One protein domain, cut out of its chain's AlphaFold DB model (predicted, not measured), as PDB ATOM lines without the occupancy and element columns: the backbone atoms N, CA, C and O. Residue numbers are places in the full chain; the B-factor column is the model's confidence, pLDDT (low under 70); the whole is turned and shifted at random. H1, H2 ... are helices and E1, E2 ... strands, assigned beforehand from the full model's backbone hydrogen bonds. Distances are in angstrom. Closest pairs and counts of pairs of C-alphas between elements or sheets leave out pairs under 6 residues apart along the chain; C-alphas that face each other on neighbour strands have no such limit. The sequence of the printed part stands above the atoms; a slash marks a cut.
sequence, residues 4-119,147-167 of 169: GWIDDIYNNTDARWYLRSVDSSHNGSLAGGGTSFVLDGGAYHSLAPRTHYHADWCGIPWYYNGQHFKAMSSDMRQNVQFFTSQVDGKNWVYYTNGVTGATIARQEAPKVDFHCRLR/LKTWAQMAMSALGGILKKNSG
ATOM      1  N   GLY A   4     126.057 158.153 149.865       80.25
ATOM      2  CA  GLY A   4     126.914 159.226 149.364       80.25
ATOM      3  C   GLY A   4     127.365 158.907 147.941       80.25
ATOM      4  O   GLY A   4     127.973 157.859 147.731       80.25
ATOM      5  N   TRP A   5     127.085 159.766 146.970       86.12
ATOM      6  CA  TRP A   5     127.461 159.572 145.569       86.12
ATOM      7  C   TRP A   5     128.691 160.402 145.222       86.12
ATOM      8  O   TRP A   5     128.745 161.594 145.512       86.12
ATOM      9  N   ILE A   6     129.697 159.771 144.623       89.94
ATOM     10  CA  ILE A   6     130.806 160.468 143.970       89.94
ATOM     11  C   ILE A   6     130.377 160.675 142.520       89.94
ATOM     12  O   ILE A   6     130.235 159.679 141.818       89.94
ATOM     13  N   ASP A   7     130.193 161.922 142.085       90.25
ATOM     14  CA  ASP A   7     129.756 162.245 140.712       90.25
ATOM     15  C   ASP A   7     130.940 162.530 139.779       90.25
ATOM     16  O   ASP A   7     130.917 162.211 138.590       90.25
ATOM     17  N   ASP A   8     131.991 163.142 140.328       92.56
ATOM     18  CA  ASP A   8     133.180 163.556 139.592       92.56
ATOM     19  C   ASP A   8     134.455 163.223 140.371       92.56
ATOM     20  O   ASP A   8     134.536 163.392 141.594       92.56
ATOM     21  N   ILE A   9     135.490 162.821 139.636       92.94
ATOM     22  CA  ILE A   9     136.841 162.607 140.151       92.94
ATOM     23  C   ILE A   9     137.839 163.375 139.283       92.94
ATOM     24  O   ILE A   9     137.987 163.100 138.093       92.94
ATOM     25  N   TYR A  10     138.561 164.318 139.883       92.62
ATOM     26  CA  TYR A  10     139.567 165.135 139.206       92.62
ATOM     27  C   TYR A  10     140.958 164.747 139.689       92.62
ATOM     28  O   TYR A  10     141.312 164.986 140.844       92.62
ATOM     29  N   ASN A  11     141.779 164.195 138.800       91.94
ATOM     30  CA  ASN A  11     143.214 164.154 139.026       91.94
ATOM     31  C   ASN A  11     143.842 165.424 138.454       91.94
ATOM     32  O   ASN A  11     144.259 165.456 137.297       91.94
ATOM     33  N   ASN A  12     143.913 166.466 139.279       89.31
ATOM     34  CA  ASN A  12     144.530 167.740 138.926       89.31
ATOM     35  C   ASN A  12     146.057 167.721 139.110       89.31
ATOM     36  O   ASN A  12     146.710 168.717 138.806       89.31
ATOM     37  N   THR A  13     146.649 166.602 139.546       85.31
ATOM     38  CA  THR A  13     148.105 166.447 139.669       85.31
ATOM     39  C   THR A  13     148.774 166.041 138.349       85.31
ATOM     40  O   THR A  13     148.135 165.523 137.429       85.31
ATOM     41  N   ASP A  14     150.096 166.220 138.283       87.25
ATOM     42  CA  ASP A  14     150.957 165.666 137.224       87.25
ATOM     43  C   ASP A  14     151.317 164.181 137.453       87.25
ATOM     44  O   ASP A  14     152.010 163.568 136.642       87.25
ATOM     45  N   ALA A  15     150.845 163.584 138.553       85.50
ATOM     46  CA  ALA A  15     151.091 162.196 138.918       85.50
ATOM     47  C   ALA A  15     149.887 161.301 138.589       85.50
ATOM     48  O   ALA A  15     148.745 161.745 138.473       85.50
ATOM     49  N   ARG A  16     150.139 159.999 138.448       89.25
ATOM     50  CA  ARG A  16     149.077 158.993 138.361       89.25
ATOM     51  C   ARG A  16     148.530 158.717 139.759       89.25
ATOM     52  O   ARG A  16     149.308 158.483 140.680       89.25
ATOM     53  N   TRP A  17     147.209 158.676 139.876       90.50
ATOM     54  CA  TRP A  17     146.515 158.218 141.078       90.50
ATOM     55  C   TRP A  17     145.838 156.874 140.830       90.50
ATOM     56  O   TRP A  17     145.670 156.437 139.692       90.50
ATOM     57  N   TYR A  18     145.458 156.208 141.910       89.94
ATOM     58  CA  TYR A  18     144.800 154.914 141.893       89.94
ATOM     59  C   TYR A  18     143.574 154.943 142.791       89.94
ATOM     60  O   TYR A  18     143.640 155.449 143.912       89.94
ATOM     61  N   LEU A  19     142.482 154.356 142.310       91.88
ATOM     62  CA  LEU A  19     141.236 154.196 143.052       91.88
ATOM     63  C   LEU A  19     140.782 152.738 143.000       91.88
ATOM     64  O   LEU A  19     140.891 152.090 141.961       91.88
ATOM     65  N   ARG A  20     140.247 152.233 144.109       90.25
ATOM     66  CA  ARG A  20     139.485 150.980 144.160       90.25
ATOM     67  C   ARG A  20     138.251 151.132 145.033       90.25
ATOM     68  O   ARG A  20     138.255 151.944 145.958       90.25
ATOM     69  N   SER A  21     137.248 150.302 144.789       90.44
ATOM     70  CA  SER A  21     136.187 150.009 145.753       90.44
ATOM     71  C   SER A  21     136.453 148.634 146.361       90.44
ATOM     72  O   SER A  21     136.970 147.760 145.668       90.44
ATOM     73  N   VAL A  22     136.158 148.441 147.643       85.94
ATOM     74  CA  VAL A  22     136.231 147.136 148.316       85.94
ATOM     75  C   VAL A  22     134.867 146.852 148.940       85.94
ATOM     76  O   VAL A  22     134.290 147.764 149.527       85.94
ATOM     77  N   ASP A  23     134.421 145.592 148.817       75.25
ATOM     78  CA  ASP A  23     133.046 145.068 148.960       75.25
ATOM     79  C   ASP A  23     132.280 144.981 147.609       75.25
ATOM     80  O   ASP A  23     132.878 145.014 146.529       75.25
ATOM     81  N   SER A  24     130.980 144.689 147.660       60.81
ATOM     82  CA  SER A  24     130.213 143.974 146.631       60.81
ATOM     83  C   SER A  24     128.964 144.713 146.142       60.81
ATOM     84  O   SER A  24     128.236 144.198 145.294       60.81
ATOM     85  N   SER A  25     128.706 145.925 146.642       67.44
ATOM     86  CA  SER A  25     127.580 146.760 146.214       67.44
ATOM     87  C   SER A  25     128.035 148.198 145.975       67.44
ATOM     88  O   SER A  25     128.927 148.680 146.660       67.44
ATOM     89  N   HIS A  26     127.428 148.910 145.021       67.44
ATOM     90  CA  HIS A  26     127.716 150.335 144.772       67.44
ATOM     91  C   HIS A  26     129.205 150.650 144.476       67.44
ATOM     92  O   HIS A  26     129.695 151.752 144.751       67.44
ATOM     93  N   ASN A  27     129.940 149.689 143.906       82.06
ATOM     94  CA  ASN A  27     131.365 149.826 143.598       82.06
ATOM     95  C   ASN A  27     131.652 150.954 142.608       82.06
ATOM     96  O   ASN A  27     132.464 151.824 142.917       82.06
ATOM     97  N   GLY A  28     130.923 150.988 141.498       85.56
ATOM     98  CA  GLY A  28     130.827 152.139 140.614       85.56
ATOM     99  C   GLY A  28     131.424 151.958 139.224       85.56
ATOM    100  O   GLY A  28     132.314 151.136 139.019       85.56
ATOM    101  N   SER A  29     130.943 152.771 138.286       89.50
ATOM    102  CA  SER A  29     131.493 152.980 136.945       89.50
ATOM    103  C   SER A  29     132.089 154.379 136.856       89.50
ATOM    104  O   SER A  29     131.512 155.336 137.374       89.50
ATOM    105  N   LEU A  30     133.242 154.492 136.201       90.88
ATOM    106  CA  LEU A  30     133.921 155.753 135.924       90.88
ATOM    107  C   LEU A  30     134.266 155.839 134.436       90.88
ATOM    108  O   LEU A  30     134.685 154.848 133.834       90.88
ATOM    109  N   ALA A  31     134.137 157.032 133.858       92.06
ATOM    110  CA  ALA A  31     134.465 157.330 132.467       92.06
ATOM    111  C   ALA A  31     135.222 158.665 132.361       92.06
ATOM    112  O   ALA A  31     134.772 159.694 132.861       92.06
ATOM    113  N   GLY A  32     136.391 158.666 131.718       88.44
ATOM    114  CA  GLY A  32     137.251 159.847 131.603       88.44
ATOM    115  C   GLY A  32     138.569 159.555 130.890       88.44
ATOM    116  O   GLY A  32     139.015 158.414 130.827       88.44
ATOM    117  N   GLY A  33     139.192 160.574 130.294       79.75
ATOM    118  CA  GLY A  33     140.481 160.421 129.595       79.75
ATOM    119  C   GLY A  33     140.485 159.406 128.438       79.75
ATOM    120  O   GLY A  33     141.528 158.836 128.131       79.75
ATOM    121  N   GLY A  34     139.326 159.137 127.826       83.88
ATOM    122  CA  GLY A  34     139.168 158.107 126.790       83.88
ATOM    123  C   GLY A  34     139.100 156.667 127.318       83.88
ATOM    124  O   GLY A  34     139.098 155.735 126.518       83.88
ATOM    125  N   THR A  35     139.032 156.467 128.637       85.38
ATOM    126  CA  THR A  35     138.848 155.155 129.268       85.38
ATOM    127  C   THR A  35     137.548 155.097 130.064       85.38
ATOM    128  O   THR A  35     137.025 156.112 130.520       85.38
ATOM    129  N   SER A  36     137.024 153.887 130.242       89.75
ATOM    130  CA  SER A  36     135.985 153.594 131.225       89.75
ATOM    131  C   SER A  36     136.357 152.320 131.974       89.75
ATOM    132  O   SER A  36     137.013 151.434 131.417       89.75
ATOM    133  N   PHE A  37     136.006 152.258 133.253       88.50
ATOM    134  CA  PHE A  37     136.252 151.103 134.101       88.50
ATOM    135  C   PHE A  37     135.198 150.995 135.200       88.50
ATOM    136  O   PHE A  37     134.795 151.984 135.809       88.50
ATOM    137  N   VAL A  38     134.803 149.753 135.470       88.88
ATOM    138  CA  VAL A  38     133.951 149.390 136.600       88.88
ATOM    139  C   VAL A  38     134.859 148.979 137.756       88.88
ATOM    140  O   VAL A  38     135.799 148.213 137.554       88.88
ATOM    141  N   LEU A  39     134.585 149.484 138.958       87.94
ATOM    142  CA  LEU A  39     135.356 149.248 140.186       87.94
ATOM    143  C   LEU A  39     135.014 147.907 140.872       87.94
ATOM    144  O   LEU A  39     135.327 147.711 142.049       87.94
ATOM    145  N   ASP A  40     134.348 146.998 140.160       81.88
ATOM    146  CA  ASP A  40     133.998 145.665 140.643       81.88
ATOM    147  C   ASP A  40     135.232 144.751 140.681       81.88
ATOM    148  O   ASP A  40     135.998 144.656 139.724       81.88
ATOM    149  N   GLY A  41     135.411 144.041 141.800       75.62
ATOM    150  CA  GLY A  41     136.496 143.067 141.984       75.62
ATOM    151  C   GLY A  41     137.669 143.521 142.862       75.62
ATOM    152  O   GLY A  41     138.654 142.792 142.969       75.62
ATOM    153  N   GLY A  42     137.602 144.684 143.522       83.25
ATOM    154  CA  GLY A  42     138.579 145.068 144.558       83.25
ATOM    155  C   GLY A  42     139.950 145.546 144.054       83.25
ATOM    156  O   GLY A  42     140.834 145.857 144.864       83.25
ATOM    157  N   ALA A  43     140.143 145.592 142.734       88.69
ATOM    158  CA  ALA A  43     141.388 145.979 142.081       88.69
ATOM    159  C   ALA A  43     141.572 147.506 142.033       88.69
ATOM    160  O   ALA A  43     140.608 148.265 142.060       88.69
ATOM    161  N   TYR A  44     142.825 147.964 141.941       90.75
ATOM    162  CA  TYR A  44     143.130 149.375 141.696       90.75
ATOM    163  C   TYR A  44     143.050 149.717 140.209       90.75
ATOM    164  O   TYR A  44     143.713 149.096 139.380       90.75
ATOM    165  N   HIS A  45     142.326 150.789 139.906       91.81
ATOM    166  CA  HIS A  45     142.217 151.386 138.584       91.81
ATOM    167  C   HIS A  45     143.050 152.666 138.522       91.81
ATOM    168  O   HIS A  45     143.116 153.433 139.483       91.81
ATOM    169  N   SER A  46     143.727 152.875 137.393       91.81
ATOM    170  CA  SER A  46     144.643 153.997 137.169       91.81
ATOM    171  C   SER A  46     143.896 155.242 136.701       91.81
ATOM    172  O   SER A  46     143.353 155.256 135.599       91.81
ATOM    173  N   LEU A  47     143.999 156.319 137.474       92.25
ATOM    174  CA  LEU A  47     143.552 157.660 137.119       92.25
ATOM    175  C   LEU A  47     144.729 158.428 136.506       92.25
ATOM    176  O   LEU A  47     145.743 158.682 137.165       92.25
ATOM    177  N   ALA A  48     144.625 158.756 135.220       93.62
ATOM    178  CA  ALA A  48     145.671 159.458 134.485       93.62
ATOM    179  C   ALA A  48     145.907 160.878 135.049       93.62
ATOM    180  O   ALA A  48     144.971 161.468 135.594       93.62
ATOM    181  N   PRO A  49     147.134 161.431 134.955       93.50
ATOM    182  CA  PRO A  49     147.406 162.831 135.291       93.50
ATOM    183  C   PRO A  49     146.487 163.795 134.536       93.50
ATOM    184  O   PRO A  49     146.069 163.492 133.416       93.50
ATOM    185  N   ARG A  50     146.209 164.965 135.125       93.12
ATOM    186  CA  ARG A  50     145.431 166.063 134.511       93.12
ATOM    187  C   ARG A  50     144.126 165.609 133.832       93.12
ATOM    188  O   ARG A  50     143.780 166.089 132.756       93.12
ATOM    189  N   THR A  51     143.419 164.659 134.447       95.38
ATOM    190  CA  THR A  51     142.231 164.010 133.869       95.38
ATOM    191  C   THR A  51     141.034 164.100 134.812       95.38
ATOM    192  O   THR A  51     141.140 163.801 136.002       95.38
ATOM    193  N   HIS A  52     139.882 164.478 134.255       95.31
ATOM    194  CA  HIS A  52     138.568 164.391 134.894       95.31
ATOM    195  C   HIS A  52     137.880 163.087 134.475       95.31
ATOM    196  O   HIS A  52     137.913 162.701 133.304       95.31
ATOM    197  N   TYR A  53     137.281 162.419 135.455       95.00
ATOM    198  CA  TYR A  53     136.427 161.252 135.305       95.00
ATOM    199  C   TYR A  53     135.043 161.590 135.852       95.00
ATOM    200  O   TYR A  53     134.928 162.015 137.001       95.00
ATOM    201  N   HIS A  54     134.009 161.373 135.050       94.31
ATOM    202  CA  HIS A  54     132.632 161.342 135.525       94.31
ATOM    203  C   HIS A  54     132.303 159.939 136.046       94.31
ATOM    204  O   HIS A  54     132.876 158.950 135.578       94.31
ATOM    205  N   ALA A  55     131.392 159.851 137.009       89.38
ATOM    206  CA  ALA A  55     130.893 158.603 137.556       89.38
ATOM    207  C   ALA A  55     129.419 158.402 137.193       89.38
ATOM    208  O   ALA A  55     128.552 159.101 137.711       89.38
ATOM    209  N   ASP A  56     129.120 157.396 136.367       82.75
ATOM    210  CA  ASP A  56     127.728 157.060 136.015       82.75
ATOM    211  C   ASP A  56     126.946 156.560 137.248       82.75
ATOM    212  O   ASP A  56     125.729 156.698 137.354       82.75
ATOM    213  N   TRP A  57     127.673 155.928 138.173       82.75
ATOM    214  CA  TRP A  57     127.263 155.556 139.525       82.75
ATOM    215  C   TRP A  57     128.541 155.286 140.321       82.75
ATOM    216  O   TRP A  57     129.390 154.534 139.854       82.75
ATOM    217  N   CYS A  58     128.723 155.849 141.517       87.19
ATOM    218  CA  CYS A  58     129.837 155.475 142.402       87.19
ATOM    219  C   CYS A  58     129.485 155.775 143.864       87.19
ATOM    220  O   CYS A  58     129.607 156.904 144.333       87.19
ATOM    221  N   GLY A  59     128.992 154.762 144.583       85.88
ATOM    222  CA  GLY A  59     128.393 154.950 145.903       85.88
ATOM    223  C   GLY A  59     129.324 154.651 147.078       85.88
ATOM    224  O   GLY A  59     130.157 153.737 147.047       85.88
ATOM    225  N   ILE A  60     129.114 155.401 148.153       83.00
ATOM    226  CA  ILE A  60     129.625 155.203 149.507       83.00
ATOM    227  C   ILE A  60     128.381 154.919 150.382       83.00
ATOM    228  O   ILE A  60     127.705 155.859 150.810       83.00
ATOM    229  N   PRO A  61     127.974 153.648 150.567       78.38
ATOM    230  CA  PRO A  61     126.721 153.313 151.243       78.38
ATOM    231  C   PRO A  61     126.776 153.579 152.753       78.38
ATOM    232  O   PRO A  61     127.754 153.237 153.428       78.38
ATOM    233  N   TRP A  62     125.706 154.142 153.325       76.00
ATOM    234  CA  TRP A  62     125.607 154.285 154.783       76.00
ATOM    235  C   TRP A  62     125.610 152.928 155.501       76.00
ATOM    236  O   TRP A  62     125.127 151.928 154.978       76.00
ATOM    237  N   TYR A  63     126.067 152.934 156.757       66.88
ATOM    238  CA  TYR A  63     125.932 151.836 157.728       66.88
ATOM    239  C   TYR A  63     126.747 150.559 157.461       66.88
ATOM    240  O   TYR A  63     126.608 149.591 158.202       66.88
ATOM    241  N   TYR A  64     127.671 150.576 156.496       68.56
ATOM    242  CA  TYR A  64     128.643 149.488 156.316       68.56
ATOM    243  C   TYR A  64     129.807 149.537 157.323       68.56
ATOM    244  O   TYR A  64     130.613 148.615 157.359       68.56
ATOM    245  N   ASN A  65     129.924 150.578 158.162       69.56
ATOM    246  CA  ASN A  65     130.877 150.660 159.285       69.56
ATOM    247  C   ASN A  65     132.337 150.285 158.927       69.56
ATOM    248  O   ASN A  65     133.030 149.634 159.707       69.56
ATOM    249  N   GLY A  66     132.799 150.688 157.738       73.81
ATOM    250  CA  GLY A  66     134.144 150.388 157.228       73.81
ATOM    251  C   GLY A  66     134.289 149.061 156.472       73.81
ATOM    252  O   GLY A  66     135.386 148.760 156.013       73.81
ATOM    253  N   GLN A  67     133.215 148.280 156.307       80.44
ATOM    254  CA  GLN A  67     133.199 147.064 155.478       80.44
ATOM    255  C   GLN A  67     133.231 147.399 153.980       80.44
ATOM    256  O   GLN A  67     134.028 146.817 153.249       80.44
ATOM    257  N   HIS A  68     132.445 148.394 153.555       85.19
ATOM    258  CA  HIS A  68     132.547 149.011 152.230       85.19
ATOM    259  C   HIS A  68     133.342 150.310 152.321       85.19
ATOM    260  O   HIS A  68     133.003 151.199 153.107       85.19
ATOM    261  N   PHE A  69     134.372 150.444 151.489       88.56
ATOM    262  CA  PHE A  69     135.174 151.662 151.403       88.56
ATOM    263  C   PHE A  69     135.712 151.893 149.992       88.56
ATOM    264  O   PHE A  69     135.937 150.963 149.214       88.56
ATOM    265  N   LYS A  70     135.993 153.158 149.683       89.94
ATOM    266  CA  LYS A  70     136.841 153.531 148.549       89.94
ATOM    267  C   LYS A  70     138.269 153.704 149.050       89.94
ATOM    268  O   LYS A  70     138.484 154.308 150.097       89.94
ATOM    269  N   ALA A  71     139.254 153.179 148.329       89.69
ATOM    270  CA  ALA A  71     140.669 153.358 148.650       89.69
ATOM    271  C   ALA A  71     141.348 154.158 147.542       89.69
ATOM    272  O   ALA A  71     141.331 153.736 146.385       89.69
ATOM    273  N   MET A  72     141.968 155.278 147.906       88.94
ATOM    274  CA  MET A  72     142.706 156.151 146.994       88.94
ATOM    275  C   MET A  72     144.189 156.218 147.358       88.94
ATOM    276  O   MET A  72     144.563 156.123 148.531       88.94
ATOM    277  N   SER A  73     145.046 156.346 146.347       84.69
ATOM    278  CA  SER A  73     146.477 156.103 146.505       84.69
ATOM    279  C   SER A  73     147.321 156.699 145.373       84.69
ATOM    280  O   SER A  73     146.893 156.697 144.223       84.69
ATOM    281  N   SER A  74     148.540 157.146 145.687       80.12
ATOM    282  CA  SER A  74     149.600 157.468 144.714       80.12
ATOM    283  C   SER A  74     150.680 156.370 144.599       80.12
ATOM    284  O   SER A  74     151.355 156.274 143.577       80.12
ATOM    285  N   ASP A  75     150.793 155.485 145.596       77.31
ATOM    286  CA  ASP A  75     151.556 154.222 145.585       77.31
ATOM    287  C   ASP A  75     150.650 153.143 146.180       77.31
ATOM    288  O   ASP A  75     150.376 153.195 147.376       77.31
ATOM    289  N   MET A  76     150.192 152.164 145.386       78.75
ATOM    290  CA  MET A  76     149.182 151.164 145.787       78.75
ATOM    291  C   MET A  76     149.467 150.444 147.126       78.75
ATOM    292  O   MET A  76     148.544 149.885 147.726       78.75
ATOM    293  N   ARG A  77     150.721 150.451 147.601       76.69
ATOM    294  CA  ARG A  77     151.150 149.909 148.902       76.69
ATOM    295  C   ARG A  77     150.677 150.739 150.101       76.69
ATOM    296  O   ARG A  77     150.506 150.175 151.178       76.69
ATOM    297  N   GLN A  78     150.435 152.041 149.936       76.25
ATOM    298  CA  GLN A  78     149.784 152.907 150.923       76.25
ATOM    299  C   GLN A  78     148.553 153.590 150.327       76.25
ATOM    300  O   GLN A  78     148.542 154.081 149.203       76.25
ATOM    301  N   ASN A  79     147.473 153.626 151.095       83.44
ATOM    302  CA  ASN A  79     146.203 154.176 150.647       83.44
ATOM    303  C   ASN A  79     145.502 154.886 151.796       83.44
ATOM    304  O   ASN A  79     145.639 154.486 152.952       83.44
ATOM    305  N   VAL A  80     144.737 155.918 151.456       83.81
ATOM    306  CA  VAL A  80     143.699 156.438 152.341       83.81
ATOM    307  C   VAL A  80     142.406 155.739 151.954       83.81
ATOM    308  O   VAL A  80     142.011 155.757 150.787       83.81
ATOM    309  N   GLN A  81     141.775 155.098 152.927       88.31
ATOM    310  CA  GLN A  81     140.451 154.510 152.779       88.31
ATOM    311  C   GLN A  81     139.429 155.515 153.286       88.31
ATOM    312  O   GLN A  81     139.677 156.177 154.295       88.31
ATOM    313  N   PHE A  82     138.299 155.634 152.598       87.19
ATOM    314  CA  PHE A  82     137.187 156.445 153.060       87.19
ATOM    315  C   PHE A  82     135.855 155.713 152.957       87.19
ATOM    316  O   PHE A  82     135.588 154.980 152.000       87.19
ATOM    317  N   PHE A  83     135.042 155.892 153.995       88.06
ATOM    318  CA  PHE A  83     133.761 155.219 154.184       88.06
ATOM    319  C   PHE A  83     132.826 156.056 155.052       88.06
ATOM    320  O   PHE A  83     133.259 156.903 155.834       88.06
ATOM    321  N   THR A  84     131.534 155.787 154.946       86.62
ATOM    322  CA  THR A  84     130.477 156.430 155.727       86.62
ATOM    323  C   THR A  84     130.167 155.668 157.015       86.62
ATOM    324  O   THR A  84     130.081 154.440 157.027       86.62
ATOM    325  N   SER A  85     129.967 156.397 158.114       85.75
ATOM    326  CA  SER A  85     129.625 155.858 159.437       85.75
ATOM    327  C   SER A  85     128.675 156.799 160.189       85.75
ATOM    328  O   SER A  85     128.579 157.985 159.862       85.75
ATOM    329  N   GLN A  86     127.989 156.284 161.209       83.31
ATOM    330  CA  GLN A  86     127.141 157.065 162.107       83.31
ATOM    331  C   GLN A  86     127.616 156.904 163.553       83.31
ATOM    332  O   GLN A  86     127.786 155.789 164.037       83.31
ATOM    333  N   VAL A  87     127.815 158.029 164.241       82.75
ATOM    334  CA  VAL A  87     128.257 158.093 165.641       82.75
ATOM    335  C   VAL A  87     127.456 159.189 166.339       82.75
ATOM    336  O   VAL A  87     127.355 160.298 165.816       82.75
ATOM    337  N   ASP A  88     126.857 158.870 167.487       83.62
ATOM    338  CA  ASP A  88     126.081 159.794 168.332       83.62
ATOM    339  C   ASP A  88     124.989 160.590 167.580       83.62
ATOM    340  O   ASP A  88     124.767 161.777 167.809       83.62
ATOM    341  N   GLY A  89     124.309 159.940 166.627       80.06
ATOM    342  CA  GLY A  89     123.256 160.562 165.809       80.06
ATOM    343  C   GLY A  89     123.757 161.577 164.766       80.06
ATOM    344  O   GLY A  89     122.941 162.282 164.157       80.06
ATOM    345  N   LYS A  90     125.077 161.650 164.552       81.50
ATOM    346  CA  LYS A  90     125.738 162.381 163.464       81.50
ATOM    347  C   LYS A  90     126.299 161.418 162.421       81.50
ATOM    348  O   LYS A  90     126.791 160.336 162.742       81.50
ATOM    349  N   ASN A  91     126.239 161.858 161.172       81.69
ATOM    350  CA  ASN A  91     126.735 161.147 160.007       81.69
ATOM    351  C   ASN A  91     128.139 161.657 159.651       81.69
ATOM    352  O   ASN A  91     128.398 162.857 159.715       81.69
ATOM    353  N   TRP A  92     129.043 160.754 159.278       84.12
ATOM    354  CA  TRP A  92     130.453 161.068 159.048       84.12
ATOM    355  C   TRP A  92     131.001 160.321 157.834       84.12
ATOM    356  O   TRP A  92     130.746 159.125 157.683       84.12
ATOM    357  N   VAL A  93     131.845 160.983 157.043       85.00
ATOM    358  CA  VAL A  93     132.846 160.314 156.202       85.00
ATOM    359  C   VAL A  93     134.118 160.173 157.036       85.00
ATOM    360  O   VAL A  93     134.690 161.167 157.476       85.00
ATOM    361  N   TYR A  94     134.546 158.942 157.292       84.69
ATOM    362  CA  TYR A  94     135.807 158.628 157.957       84.69
ATOM    363  C   TYR A  94     136.921 158.455 156.930       84.69
ATOM    364  O   TYR A  94     136.693 157.882 155.868       84.69
ATOM    365  N   TYR A  95     138.131 158.880 157.290       83.38
ATOM    366  CA  TYR A  95     139.355 158.655 156.527       83.38
ATOM    367  C   TYR A  95     140.333 157.852 157.378       83.38
ATOM    368  O   TYR A  95     140.775 158.328 158.426       83.38
ATOM    369  N   THR A  96     140.706 156.656 156.936       83.25
ATOM    370  CA  THR A  96     141.666 155.790 157.633       83.25
ATOM    371  C   THR A  96     142.912 155.538 156.792       83.25
ATOM    372  O   THR A  96     142.897 155.555 155.560       83.25
ATOM    373  N   ASN A  97     144.032 155.300 157.470       80.88
ATOM    374  CA  ASN A  97     145.246 154.802 156.845       80.88
ATOM    375  C   ASN A  97     145.038 153.318 156.523       80.88
ATOM    376  O   ASN A  97     144.970 152.489 157.428       80.88
ATOM    377  N   GLY A  98     144.972 152.973 155.240       80.50
ATOM    378  CA  GLY A  98     144.695 151.615 154.778       80.50
ATOM    379  C   GLY A  98     145.810 150.590 155.008       80.50
ATOM    380  O   GLY A  98     145.668 149.451 154.567       80.50
ATOM    381  N   VAL A  99     146.914 150.978 155.656       80.69
ATOM    382  CA  VAL A  99     147.982 150.077 156.123       80.69
ATOM    383  C   VAL A  99     147.873 149.812 157.624       80.69
ATOM    384  O   VAL A  99     148.090 148.686 158.057       80.69
ATOM    385  N   THR A 100     147.553 150.833 158.427       79.69
ATOM    386  CA  THR A 100     147.534 150.724 159.900       79.69
ATOM    387  C   THR A 100     146.132 150.639 160.504       79.69
ATOM    388  O   THR A 100     146.006 150.399 161.700       79.69
ATOM    389  N   GLY A 101     145.081 150.891 159.720       81.81
ATOM    390  CA  GLY A 101     143.699 151.035 160.192       81.81
ATOM    391  C   GLY A 101     143.429 152.317 160.994       81.81
ATOM    392  O   GLY A 101     142.282 152.593 161.339       81.81
ATOM    393  N   ALA A 102     144.454 153.124 161.289       78.06
ATOM    394  CA  ALA A 102     144.314 154.320 162.112       78.06
ATOM    395  C   ALA A 102     143.427 155.370 161.426       78.06
ATOM    396  O   ALA A 102     143.616 155.670 160.245       78.06
ATOM    397  N   THR A 103     142.493 155.968 162.170       79.44
ATOM    398  CA  THR A 103     141.732 157.132 161.689       79.44
ATOM    399  C   THR A 103     142.674 158.324 161.536       79.44
ATOM    400  O   THR A 103     143.355 158.701 162.485       79.44
ATOM    401  N   ILE A 104     142.715 158.891 160.333       76.56
ATOM    402  CA  ILE A 104     143.473 160.099 159.984       76.56
ATOM    403  C   ILE A 104     142.598 161.330 160.231       76.56
ATOM    404  O   ILE A 104     143.056 162.312 160.803       76.56
ATOM    405  N   ALA A 105     141.341 161.274 159.788       75.00
ATOM    406  CA  ALA A 105     140.369 162.350 159.927       75.00
ATOM    407  C   ALA A 105     138.938 161.808 159.828       75.00
ATOM    408  O   ALA A 105     138.710 160.648 159.475       75.00
ATOM    409  N   ARG A 106     137.970 162.683 160.082       79.31
ATOM    410  CA  ARG A 106     136.565 162.507 159.716       79.31
ATOM    411  C   ARG A 106     136.010 163.845 159.237       79.31
ATOM    412  O   ARG A 106     136.568 164.882 159.567       79.31
ATOM    413  N   GLN A 107     134.929 163.805 158.476       77.81
ATOM    414  CA  GLN A 107     134.213 164.963 157.954       77.81
ATOM    415  C   GLN A 107     132.730 164.748 158.239       77.81
ATOM    416  O   GLN A 107     132.207 163.674 157.932       77.81
ATOM    417  N   GLU A 108     132.056 165.714 158.865       81.38
ATOM    418  CA  GLU A 108     130.611 165.599 159.090       81.38
ATOM    419  C   GLU A 108     129.886 165.635 157.742       81.38
ATOM    420  O   GLU A 108     130.217 166.428 156.859       81.38
ATOM    421  N   ALA A 109     128.921 164.739 157.576       78.81
ATOM    422  CA  ALA A 109     128.189 164.541 156.337       78.81
ATOM    423  C   ALA A 109     126.674 164.668 156.580       78.81
ATOM    424  O   ALA A 109     126.217 164.484 157.714       78.81
ATOM    425  N   PRO A 110     125.876 164.991 155.544       77.00
ATOM    426  CA  PRO A 110     124.436 165.172 155.687       77.00
ATOM    427  C   PRO A 110     123.723 163.962 156.307       77.00
ATOM    428  O   PRO A 110     124.150 162.811 156.190       77.00
ATOM    429  N   LYS A 111     122.580 164.224 156.950       73.75
ATOM    430  CA  LYS A 111     121.675 163.178 157.469       73.75
ATOM    431  C   LYS A 111     120.861 162.473 156.372       73.75
ATOM    432  O   LYS A 111     120.123 161.536 156.668       73.75
ATOM    433  N   VAL A 112     120.996 162.941 155.137       75.31
ATOM    434  CA  VAL A 112     120.321 162.484 153.918       75.31
ATOM    435  C   VAL A 112     121.361 161.997 152.902       75.31
ATOM    436  O   VAL A 112     122.549 161.900 153.225       75.31
ATOM    437  N   ASP A 113     120.918 161.664 151.694       77.25
ATOM    438  CA  ASP A 113     121.811 161.408 150.562       77.25
ATOM    439  C   ASP A 113     122.625 162.657 150.245       77.25
ATOM    440  O   ASP A 113     122.152 163.780 150.414       77.25
ATOM    441  N   PHE A 114     123.866 162.461 149.813       78.81
ATOM    442  CA  PHE A 114     124.745 163.566 149.465       78.81
ATOM    443  C   PHE A 114     125.514 163.253 148.195       78.81
ATOM    444  O   PHE A 114     125.926 162.118 147.969       78.81
ATOM    445  N   HIS A 115     125.746 164.286 147.402       84.38
ATOM    446  CA  HIS A 115     126.615 164.234 146.242       84.38
ATOM    447  C   HIS A 115     127.986 164.802 146.615       84.38
ATOM    448  O   HIS A 115     128.108 165.641 147.514       84.38
ATOM    449  N   CYS A 116     129.052 164.308 145.995       84.94
ATOM    450  CA  CYS A 116     130.404 164.770 146.274       84.94
ATOM    451  C   CYS A 116     131.348 164.642 145.079       84.94
ATOM    452  O   CYS A 116     131.135 163.863 144.148       84.94
ATOM    453  N   ARG A 117     132.432 165.417 145.136       87.88
ATOM    454  CA  ARG A 117     133.538 165.370 144.176       87.88
ATOM    455  C   ARG A 117     134.819 164.966 144.877       87.88
ATOM    456  O   ARG A 117     135.125 165.489 145.946       87.88
ATOM    457  N   LEU A 118     135.589 164.087 144.249       88.69
ATOM    458  CA  LEU A 118     136.930 163.736 144.700       88.69
ATOM    459  C   LEU A 118     137.958 164.529 143.885       88.69
ATOM    460  O   LEU A 118     137.968 164.445 142.658       88.69
ATOM    461  N   ARG A 119     138.841 165.285 144.538       88.00
ATOM    462  CA  ARG A 119     139.945 165.998 143.874       88.00
ATOM    463  C   ARG A 119     141.291 165.558 144.428       88.00
ATOM    464  O   ARG A 119     141.476 165.496 145.642       88.00
ATOM    465  N   LEU A 147     139.588 169.557 156.630       41.38
ATOM    466  CA  LEU A 147     140.067 169.170 155.295       41.38
ATOM    467  C   LEU A 147     141.493 169.650 155.031       41.38
ATOM    468  O   LEU A 147     142.266 168.914 154.429       41.38
ATOM    469  N   LYS A 148     141.881 170.852 155.483       40.16
ATOM    470  CA  LYS A 148     143.264 171.334 155.315       40.16
ATOM    471  C   LYS A 148     144.257 170.513 156.131       40.16
ATOM    472  O   LYS A 148     145.310 170.153 155.607       40.16
ATOM    473  N   THR A 149     143.928 170.176 157.378       44.50
ATOM    474  CA  THR A 149     144.780 169.296 158.187       44.50
ATOM    475  C   THR A 149     144.765 167.864 157.662       44.50
ATOM    476  O   THR A 149     145.821 167.242 157.619       44.50
ATOM    477  N   TRP A 150     143.635 167.344 157.177       44.56
ATOM    478  CA  TRP A 150     143.580 166.030 156.535       44.56
ATOM    479  C   TRP A 150     144.389 165.972 155.235       44.56
ATOM    480  O   TRP A 150     145.190 165.055 155.089       44.56
ATOM    481  N   ALA A 151     144.259 166.951 154.337       48.91
ATOM    482  CA  ALA A 151     145.061 167.055 153.118       48.91
ATOM    483  C   ALA A 151     146.564 167.045 153.452       48.91
ATOM    484  O   ALA A 151     147.314 166.252 152.887       48.91
ATOM    485  N   GLN A 152     146.983 167.821 154.458       48.38
ATOM    486  CA  GLN A 152     148.365 167.867 154.952       48.38
ATOM    487  C   GLN A 152     148.820 166.575 155.655       48.38
ATOM    488  O   GLN A 152     149.975 166.173 155.503       48.38
ATOM    489  N   MET A 153     147.949 165.892 156.405       47.53
ATOM    490  CA  MET A 153     148.257 164.614 157.063       47.53
ATOM    491  C   MET A 153     148.325 163.462 156.058       47.53
ATOM    492  O   MET A 153     149.271 162.678 156.093       47.53
ATOM    493  N   ALA A 154     147.386 163.392 155.113       48.34
ATOM    494  CA  ALA A 154     147.419 162.472 153.983       48.34
ATOM    495  C   ALA A 154     148.676 162.713 153.134       48.34
ATOM    496  O   ALA A 154     149.414 161.769 152.873       48.34
ATOM    497  N   MET A 155     149.012 163.971 152.825       52.84
ATOM    498  CA  MET A 155     150.274 164.353 152.172       52.84
ATOM    499  C   MET A 155     151.513 164.220 153.059       52.84
ATOM    500  O   MET A 155     152.623 164.315 152.550       52.84
ATOM    501  N   SER A 156     151.377 163.914 154.349       47.97
ATOM    502  CA  SER A 156     152.488 163.475 155.202       47.97
ATOM    503  C   SER A 156     152.633 161.942 155.221       47.97
ATOM    504  O   SER A 156     153.717 161.439 155.511       47.97
ATOM    505  N   ALA A 157     151.593 161.190 154.839       46.84
ATOM    506  CA  ALA A 157     151.457 159.744 155.046       46.84
ATOM    507  C   ALA A 157     151.719 158.751 153.874       46.84
ATOM    508  O   ALA A 157     151.586 157.553 154.110       46.84
ATOM    509  N   LEU A 158     152.114 159.062 152.628       48.75
ATOM    510  CA  LEU A 158     152.164 160.326 151.885       48.75
ATOM    511  C   LEU A 158     153.614 160.798 151.665       48.75
ATOM    512  O   LEU A 158     154.460 160.081 151.141       48.75
ATOM    513  N   GLY A 159     153.948 162.012 152.078       41.47
ATOM    514  CA  GLY A 159     155.282 162.598 151.928       41.47
ATOM    515  C   GLY A 159     156.378 161.853 152.695       41.47
ATOM    516  O   GLY A 159     157.518 161.799 152.236       41.47
ATOM    517  N   GLY A 160     156.038 161.198 153.811       40.22
ATOM    518  CA  GLY A 160     156.924 160.256 154.498       40.22
ATOM    519  C   GLY A 160     157.259 159.012 153.665       40.22
ATOM    520  O   GLY A 160     158.293 158.394 153.894       40.22
ATOM    521  N   ILE A 161     156.434 158.671 152.670       37.66
ATOM    522  CA  ILE A 161     156.657 157.567 151.724       37.66
ATOM    523  C   ILE A 161     157.540 158.062 150.579       37.66
ATOM    524  O   ILE A 161     158.560 157.438 150.284       37.66
ATOM    525  N   LEU A 162     157.220 159.228 150.004       31.83
ATOM    526  CA  LEU A 162     158.042 159.861 148.967       31.83
ATOM    527  C   LEU A 162     159.486 160.079 149.453       31.83
ATOM    528  O   LEU A 162     160.421 159.652 148.779       31.83
ATOM    529  N   LYS A 163     159.676 160.619 150.668       31.94
ATOM    530  CA  LYS A 163     161.010 160.783 151.276       31.94
ATOM    531  C   LYS A 163     161.732 159.461 151.557       31.94
ATOM    532  O   LYS A 163     162.958 159.435 151.511       31.94
ATOM    533  N   LYS A 164     161.009 158.374 151.844       33.00
ATOM    534  CA  LYS A 164     161.615 157.060 152.121       33.00
ATOM    535  C   LYS A 164     162.065 156.342 150.845       33.00
ATOM    536  O   LYS A 164     163.044 155.608 150.891       33.00
ATOM    537  N   ASN A 165     161.415 156.610 149.711       31.81
ATOM    538  CA  ASN A 165     161.837 156.116 148.395       31.81
ATOM    539  C   ASN A 165     162.899 157.008 147.718       31.81
ATOM    540  O   ASN A 165     163.611 156.532 146.840       31.81
ATOM    541  N   SER A 166     163.055 158.273 148.134       30.69
ATOM    542  CA  SER A 166     164.136 159.170 147.682       30.69
ATOM    543  C   SER A 166     165.340 159.231 148.638       30.69
ATOM    544  O   SER A 166     166.208 160.084 148.473       30.69
ATOM    545  N   GLY A 167     165.363 158.381 149.669       34.84
ATOM    546  CA  GLY A 167     166.343 158.378 150.761       34.84
ATOM    547  C   GLY A 167     167.118 157.065 150.870       34.84
ATOM    548  O   GLY A 167     167.278 156.548 151.972       34.84
TER     549      GLY A 167
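This is residues 4 to 119 and 147 to 167 of the 169 residues of an uncharacterized protein of Actinopolymorpha cephalotaxi (UniProt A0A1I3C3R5). Two strongly twisted sheets of six strands each stand partly face to face as a sandwich, one made of E1, E3, E4, E6, E7 and E12, the other of E5, E2, E8, E9, E10 and E11, their strands crossed at 30 degrees. Two short helices follow at the end, H1 close to E11 and H2 beyond it, reaching out to one end of the longest axis. The printed part has 137 residues with twelve named strands, E1 to E12 in turn, and then the two named helices; the class is mostly strand. The first sheet is branched and mixed, while the second runs E5, E2, E8, E9, E10, E11, all antiparallel. The whole is compact, with a radius of gyration of the C-alphas of 14.6 A, and spans 45 by 34 by 26 A.

E1, residues 4 to 11, bends by 59 degrees at residue 7 and has three neighbours in the branched sheet. On one side of it are E6, residues 51 to 57, antiparallel with N 9 and O 53 at 2.8 A, and E7, residues 59 to 61, antiparallel with N 60 and O 4 at 2.7 A. E6 runs on into E7 at 53 degrees. On the other side of E1 is E12, residues 114 to 119, parallel, with N 5 and O 114 at 2.8 A. E3, residues 29 to 32, is antiparallel to E6, with N 29 and O 57 at 2.8 A, and forms a hairpin with E4, residues 35 to 38, with N 32 and O 35 at 2.9 A. In the other sheet, E2, residues 17 to 22, is the neighbour of the edge strand E5, residues 45 to 47, with N 45 and O 19 at 2.8 A, and of E8, residues 69 to 75, with N 18 and O 73 at 2.8 A. E8, E9 at residues 78 to 87, E10 at residues 90 to 97 and E11 at residues 103 to 109 form a meander, each strand the antiparallel neighbour of the one before, and each successive pair is a hairpin. Here N 82 and O 70 are 2.8 A apart, N 94 and O 83 2.8 A, and N 107 and O 93 2.8 A, within hydrogen-bond range. E9 bends by 59 degrees at residue 84. The parts of the two sheets that face each other are 11.0 A centre to centre, and the closest C-alphas of E7 and E9, Ile 60 and Phe 83, are 6.2 A apart. H1, residues 147 to 154, and H2, residues 156 to 165, are on one face of the second sheet, which gives two layers, helices on one face of a sheet. H1 has a height of 8.7 A over the sheet and H2 of 10.2 A. The closest C-alphas of H1 and E11, Trp 150 and Ala 105, are 5.9 A apart. In H1 every O i to N i+4 pair is within hydrogen-bond range; in H2 5 of 6 are.

E1 begins at C-alpha 4, (126.914, 159.226, 149.364), and is 19.9 A long. E2 measures 16.8 A, E6 18.1 A, E8 17.6 A, E10 22.0 A, E11 16.3 A and E12 16.4 A. E9 is the longest strand at 26.6 A and ends at C-alpha 87, (128.257, 158.093, 165.641). E3, E4, E5 and E7 are shorter. H1 measures 10.0 A and H2 13.7 A, ending at C-alpha 165, (161.837, 156.116, 148.395).

The C-alphas of Val 112 and Gly 167 are the two farthest apart, at 46.3 A. Residues 120 to 146 are not printed, and C-alphas 119 and 147 are 11.9 A apart across this cut. Of the links that are printed whole, E2 to E3, E4 to E5 and E7 to E8 are short and the others tight. The mean pLDDT of the printed part is 77.6; residues 24 to 26, 63 to 65 and 147 to 167 are under 70.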